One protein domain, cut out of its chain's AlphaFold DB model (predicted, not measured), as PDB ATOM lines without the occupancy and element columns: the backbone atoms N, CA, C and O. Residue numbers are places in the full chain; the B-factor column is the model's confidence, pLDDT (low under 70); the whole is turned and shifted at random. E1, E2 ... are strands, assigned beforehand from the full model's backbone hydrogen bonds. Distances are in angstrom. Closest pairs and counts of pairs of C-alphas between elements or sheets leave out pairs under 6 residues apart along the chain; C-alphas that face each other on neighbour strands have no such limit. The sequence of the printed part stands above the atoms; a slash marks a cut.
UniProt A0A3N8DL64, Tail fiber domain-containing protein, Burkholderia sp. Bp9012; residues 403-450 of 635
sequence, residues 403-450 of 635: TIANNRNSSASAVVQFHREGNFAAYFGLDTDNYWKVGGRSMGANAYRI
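What this domain is: This is residues 403 to 450 of the 635 residues of the protein "Tail fiber domain-containing protein" of Burkholderia sp. Bp9012 (UniProt A0A3N8DL64). What is the shape? After residues 403 to 413, the printed part zigzags into one twisted sheet, a long hairpin E1-E2 with shorter E3 and E4 added side by side: a meander, each strand the antiparallel neighbour of the one before. What is printed? There are 48 residues with no named helix and four strands, E1 E2 E3 E4 in chain and sheet order; the class is all strand, though under half of the residues, 21, are in strands. The whole is compact, radius of gyration of the C-alphas 10.9 A, spanning 32 by 20 by 16 A.

How they stand to each other: How do E1, residues 414 to 420, and E2, residues 424 to 430, pair? They form an antiparallel hairpin at 163 degrees; N 414 and O 430 are within hydrogen-bond range, 2.8 A. What follows? E3, residues 436 to 439, is antiparallel to E2 at 158 degrees, with N 427 and O 439 2.8 A apart. E4, residues 447 to 449, is antiparallel to E3 at 148 degrees, with N 448 and O 438 2.8 A apart; E1 and E4 are apart.

Where its parts are: Where does E1 begin? C-alpha 414 is at (77.403, 12.674, -31.871). How long are the strands? E1 measures 20.1 A, E2 20.2 A, E3 10.3 A and E4 6.7 A, ending at C-alpha 449, (68.992, 19.892, -23.102).

The domain as a whole: How far does it reach? The two farthest C-alphas, of Arg 408 and Gly 422, are 32.5 A apart. Is anything cut or uncertain? The printed part has no cut, no link between strands is long, and no printed residue has pLDDT under 70.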
ATOM      1  N   THR A 403      73.452   5.190 -38.076       89.69
ATOM      2  CA  THR A 403      74.246   5.452 -36.868       89.69
ATOM      3  C   THR A 403      75.002   6.767 -37.020       89.69
ATOM      4  O   THR A 403      75.782   6.937 -37.955       89.69
ATOM      5  N   ILE A 404      74.801   7.686 -36.075       92.94
ATOM      6  CA  ILE A 404      75.601   8.906 -35.932       92.94
ATOM      7  C   ILE A 404      76.538   8.696 -34.740       92.94
ATOM      8  O   ILE A 404      76.073   8.568 -33.611       92.94
ATOM      9  N   ALA A 405      77.848   8.631 -34.985       92.44
ATOM     10  CA  ALA A 405      78.851   8.338 -33.961       92.44
ATOM     11  C   ALA A 405      80.062   9.278 -34.053       92.44
ATOM     12  O   ALA A 405      80.414   9.773 -35.121       92.44
ATOM     13  N   ASN A 406      80.734   9.478 -32.921       92.81
ATOM     14  CA  ASN A 406      81.936  10.304 -32.770       92.81
ATOM     15  C   ASN A 406      83.240   9.472 -32.745       92.81
ATOM     16  O   ASN A 406      84.273   9.950 -32.276       92.81
ATOM     17  N   ASN A 407      83.189   8.208 -33.187       91.69
ATOM     18  CA  ASN A 407      84.312   7.260 -33.188       91.69
ATOM     19  C   ASN A 407      85.028   7.112 -31.830       91.69
ATOM     20  O   ASN A 407      86.252   7.022 -31.780       91.69
ATOM     21  N   ARG A 408      84.265   7.057 -30.727       89.25
ATOM     22  CA  ARG A 408      84.780   6.909 -29.347       89.25
ATOM     23  C   ARG A 408      85.614   8.102 -28.855       89.25
ATOM     24  O   ARG A 408      86.400   7.957 -27.922       89.25
ATOM     25  N   ASN A 409      85.443   9.282 -29.447       93.94
ATOM     26  CA  ASN A 409      86.048  10.508 -28.938       93.94
ATOM     27  C   ASN A 409      85.198  11.088 -27.796       93.94
ATOM     28  O   ASN A 409      84.171  11.714 -28.044       93.94
ATOM     29  N   SER A 410      85.647  10.923 -26.550       91.38
ATOM     30  CA  SER A 410      84.952  11.429 -25.352       91.38
ATOM     31  C   SER A 410      84.806  12.954 -25.303       91.38
ATOM     32  O   SER A 410      84.013  13.466 -24.522       91.38
ATOM     33  N   SER A 411      85.558  13.684 -26.130       94.25
ATOM     34  CA  SER A 411      85.513  15.147 -26.222       94.25
ATOM     35  C   SER A 411      84.675  15.655 -27.401       94.25
ATOM     36  O   SER A 411      84.748  16.835 -27.733       94.25
ATOM     37  N   ALA A 412      83.914  14.788 -28.075       95.19
ATOM     38  CA  ALA A 412      83.101  15.161 -29.229       95.19
ATOM     39  C   ALA A 412      81.649  14.698 -29.080       95.19
ATOM     40  O   ALA A 412      81.383  13.600 -28.603       95.19
ATOM     41  N   SER A 413      80.709  15.511 -29.551       95.62
ATOM     42  CA  SER A 413      79.286  15.173 -29.624       95.62
ATOM     43  C   SER A 413      78.997  14.259 -30.830       95.62
ATOM     44  O   SER A 413      79.687  14.318 -31.851       95.62
ATOM     45  N   ALA A 414      77.948  13.440 -30.751       96.81
ATOM     46  CA  ALA A 414      77.403  12.674 -31.871       96.81
ATOM     47  C   ALA A 414      76.119  13.357 -32.367       96.81
ATOM     48  O   ALA A 414      75.054  13.203 -31.768       96.81
ATOM     49  N   VAL A 415      76.228  14.154 -33.436       96.62
ATOM     50  CA  VAL A 415      75.162  15.075 -33.870       96.62
ATOM     51  C   VAL A 415      74.870  15.009 -35.364       96.62
ATOM     52  O   VAL A 415      75.760  14.783 -36.183       96.62
ATOM     53  N   VAL A 416      73.616  15.282 -35.720       96.62
ATOM     54  CA  VAL A 416      73.189  15.603 -37.085       96.62
ATOM     55  C   VAL A 416      72.999  17.116 -37.214       96.62
ATOM     56  O   VAL A 416      72.533  17.775 -36.282       96.62
ATOM     57  N   GLN A 417      73.373  17.686 -38.361       95.69
ATOM     58  CA  GLN A 417      73.114  19.093 -38.658       95.69
ATOM     59  C   GLN A 417      71.792  19.244 -39.411       95.69
ATOM     60  O   GLN A 417      71.612  18.652 -40.472       95.69
ATOM     61  N   PHE A 418      70.933  20.137 -38.932       95.88
ATOM     62  CA  PHE A 418      69.820  20.675 -39.703       95.88
ATOM     63  C   PHE A 418      70.227  22.041 -40.250       95.88
ATOM     64  O   PHE A 418      70.632  22.922 -39.489       95.88
ATOM     65  N   HIS A 419      70.171  22.216 -41.569       95.38
ATOM     66  CA  HIS A 419      70.580  23.453 -42.230       95.38
ATOM     67  C   HIS A 419      69.528  23.881 -43.245       95.38
ATOM     68  O   HIS A 419      69.352  23.243 -44.277       95.38
ATOM     69  N   ARG A 420      68.859  24.997 -42.963       95.38
ATOM     70  CA  ARG A 420      68.120  25.759 -43.963       95.38
ATOM     71  C   ARG A 420      69.059  26.832 -44.490       95.38
ATOM     72  O   ARG A 420      69.276  27.842 -43.814       95.38
ATOM     73  N   GLU A 421      69.631  26.582 -45.662       91.38
ATOM     74  CA  GLU A 421      70.659  27.443 -46.247       91.38
ATOM     75  C   GLU A 421      70.222  28.916 -46.280       91.38
ATOM     76  O   GLU A 421      69.060  29.246 -46.539       91.38
ATOM     77  N   GLY A 422      71.151  29.800 -45.908       91.56
ATOM     78  CA  GLY A 422      70.934  31.248 -45.831       91.56
ATOM     79  C   GLY A 422      70.036  31.739 -44.689       91.56
ATOM     80  O   GLY A 422      69.891  32.946 -44.543       91.56
ATOM     81  N   ASN A 423      69.442  30.854 -43.876       96.06
ATOM     82  CA  ASN A 423      68.463  31.248 -42.859       96.06
ATOM     83  C   ASN A 423      68.838  30.784 -41.447       96.06
ATOM     84  O   ASN A 423      69.071  31.603 -40.563       96.06
ATOM     85  N   PHE A 424      68.858  29.469 -41.212       96.69
ATOM     86  CA  PHE A 424      69.016  28.917 -39.867       96.69
ATOM     87  C   PHE A 424      69.675  27.544 -39.906       96.69
ATOM     88  O   PHE A 424      69.384  26.721 -40.776       96.69
ATOM     89  N   ALA A 425      70.531  27.270 -38.931       96.81
ATOM     90  CA  ALA A 425      71.067  25.945 -38.697       96.81
ATOM     91  C   ALA A 425      71.191  25.654 -37.206       96.81
ATOM     92  O   ALA A 425      71.444  26.555 -36.409       96.81
ATOM     93  N   ALA A 426      71.077  24.378 -36.862       97.88
ATOM     94  CA  ALA A 426      71.350  23.857 -35.531       97.88
ATOM     95  C   ALA A 426      71.832  22.405 -35.633       97.88
ATOM     96  O   ALA A 426      71.630  21.731 -36.647       97.88
ATOM     97  N   TYR A 427      72.466  21.936 -34.570       97.88
ATOM     98  CA  TYR A 427      72.785  20.534 -34.357       97.88
ATOM     99  C   TYR A 427      71.780  19.914 -33.396       97.88
ATOM    100  O   TYR A 427      71.321  20.581 -32.472       97.88
ATOM    101  N   PHE A 428      71.474  18.639 -33.608       97.56
ATOM    102  CA  PHE A 428      70.700  17.802 -32.698       97.56
ATOM    103  C   PHE A 428      71.452  16.491 -32.484       97.56
ATOM    104  O   PHE A 428      71.943  15.902 -33.449       97.56
ATOM    105  N   GLY A 429      71.538  16.022 -31.246       96.62
ATOM    106  CA  GLY A 429      72.173  14.740 -30.959       96.62
ATOM    107  C   GLY A 429      72.568  14.563 -29.504       96.62
ATOM    108  O   GLY A 429      72.069  15.272 -28.628       96.62
ATOM    109  N   LEU A 430      73.471  13.613 -29.274       95.25
ATOM    110  CA  LEU A 430      74.068  13.349 -27.969       95.25
ATOM    111  C   LEU A 430      75.318  14.207 -27.799       95.25
ATOM    112  O   LEU A 430      76.240  14.143 -28.616       95.25
ATOM    113  N   ASP A 431      75.338  15.016 -26.748       95.38
ATOM    114  CA  ASP A 431      76.485  15.857 -26.418       95.38
ATOM    115  C   ASP A 431      77.528  15.102 -25.569       95.38
ATOM    116  O   ASP A 431      77.336  13.936 -25.226       95.38
ATOM    117  N   THR A 432      78.650  15.741 -25.223       94.94
ATOM    118  CA  THR A 432      79.747  15.108 -24.462       94.94
ATOM    119  C   THR A 432      79.346  14.634 -23.059       94.94
ATOM    120  O   THR A 432      80.051  13.831 -22.456       94.94
ATOM    121  N   ASP A 433      78.222  15.117 -22.532       92.44
ATOM    122  CA  ASP A 433      77.613  14.681 -21.271       92.44
ATOM    123  C   ASP A 433      76.538  13.590 -21.452       92.44
ATOM    124  O   ASP A 433      75.863  13.220 -20.492       92.44
ATOM    125  N   ASN A 434      76.396  13.047 -22.667       91.56
ATOM    126  CA  ASN A 434      75.415  12.035 -23.069       91.56
ATOM    127  C   ASN A 434      73.946  12.468 -22.951       91.56
ATOM    128  O   ASN A 434      73.049  11.623 -22.998       91.56
ATOM    129  N   TYR A 435      73.669  13.769 -22.837       92.38
ATOM    130  CA  TYR A 435      72.303  14.265 -22.924       92.38
ATOM    131  C   TYR A 435      71.912  14.585 -24.364       92.38
ATOM    132  O   TYR A 435      72.711  15.083 -25.158       92.38
ATOM    133  N   TRP A 436      70.638  14.346 -24.680       93.50
ATOM    134  CA  TRP A 436      70.027  14.849 -25.903       93.50
ATOM    135  C   TRP A 436      69.962  16.373 -25.858       93.50
ATOM    136  O   TRP A 436      69.356  16.948 -24.946       93.50
ATOM    137  N   LYS A 437      70.574  17.029 -26.848       94.94
ATOM    138  CA  LYS A 437      70.600  18.489 -26.955       94.94
ATOM    139  C   LYS A 437      70.309  18.986 -28.363       94.94
ATOM    140  O   LYS A 437      70.529  18.285 -29.351       94.94
ATOM    141  N   VAL A 438      69.868  20.241 -28.427       96.88
ATOM    142  CA  VAL A 438      69.830  21.064 -29.638       96.88
ATOM    143  C   VAL A 438      70.640  22.343 -29.417       96.88
ATOM    144  O   VAL A 438      70.562  22.947 -28.347       96.88
ATOM    145  N   GLY A 439      71.453  22.761 -30.387       96.31
ATOM    146  CA  GLY A 439      72.316  23.932 -30.211       96.31
ATOM    147  C   GLY A 439      73.288  24.204 -31.355       96.31
ATOM    148  O   GLY A 439      73.213  23.588 -32.419       96.31
ATOM    149  N   GLY A 440      74.226  25.125 -31.129       96.00
ATOM    150  CA  GLY A 440      75.249  25.502 -32.106       96.00
ATOM    151  C   GLY A 440      74.717  26.287 -33.314       96.00
ATOM    152  O   GLY A 440      73.522  26.551 -33.454       96.00
ATOM    153  N   ARG A 441      75.626  26.652 -34.231       95.25
ATOM    154  CA  ARG A 441      75.320  27.397 -35.472       95.25
ATOM    155  C   ARG A 441      74.511  28.671 -35.185       95.25
ATOM    156  O   ARG A 441      75.023  29.564 -34.519       95.25
ATOM    157  N   SER A 442      73.278  28.772 -35.681       96.62
ATOM    158  CA  SER A 442      72.430  29.955 -35.516       96.62
ATOM    159  C   SER A 442      71.965  30.159 -34.070       96.62
ATOM    160  O   SER A 442      71.559  31.264 -33.731       96.62
ATOM    161  N   MET A 443      72.066  29.138 -33.209       95.44
ATOM    162  CA  MET A 443      71.816  29.251 -31.764       95.44
ATOM    163  C   MET A 443      73.039  29.757 -30.970       95.44
ATOM    164  O   MET A 443      72.971  29.884 -29.746       95.44
ATOM    165  N   GLY A 444      74.155  30.063 -31.644       94.31
ATOM    166  CA  GLY A 444      75.391  30.536 -31.018       94.31
ATOM    167  C   GLY A 444      76.137  29.439 -30.256       94.31
ATOM    168  O   GLY A 444      75.964  28.251 -30.523       94.31
ATOM    169  N   ALA A 445      76.975  29.833 -29.295       94.38
ATOM    170  CA  ALA A 445      77.733  28.921 -28.428       94.38
ATOM    171  C   ALA A 445      76.873  28.315 -27.299       94.38
ATOM    172  O   ALA A 445      77.339  28.138 -26.177       94.38
ATOM    173  N   ASN A 446      75.605  28.022 -27.592       94.12
ATOM    174  CA  ASN A 446      74.640  27.483 -26.643       94.12
ATOM    175  C   ASN A 446      74.238  26.060 -27.039       94.12
ATOM    176  O   ASN A 446      74.123  25.745 -28.228       94.12
ATOM    177  N   ALA A 447      73.968  25.226 -26.035       93.75
ATOM    178  CA  ALA A 447      73.396  23.895 -26.191       93.75
ATOM    179  C   ALA A 447      72.300  23.682 -25.142       93.75
ATOM    180  O   ALA A 447      72.541  23.807 -23.941       93.75
ATOM    181  N   TYR A 448      71.096  23.359 -25.600       92.12
ATOM    182  CA  TYR A 448      69.910  23.214 -24.764       92.12
ATOM    183  C   TYR A 448      69.538  21.744 -24.640       92.12
ATOM    184  O   TYR A 448      69.326  21.066 -25.647       92.12
ATOM    185  N   ARG A 449      69.445  21.253 -23.403       91.38
ATOM    186  CA  ARG A 449      68.992  19.892 -23.102       91.38
ATOM    187  C   ARG A 449      67.509  19.733 -23.410       91.38
ATOM    188  O   ARG A 449      66.700  20.576 -23.033       91.38
ATOM    189  N   ILE A 450      67.158  18.626 -24.052       91.25
ATOM    190  CA  ILE A 450      65.770  18.249 -24.311       91.25
ATOM    191  C   ILE A 450      65.240  17.514 -23.084       91.25
ATOM    192  O   ILE A 450      65.808  16.508 -22.661       91.25
TER     193      ILE A 450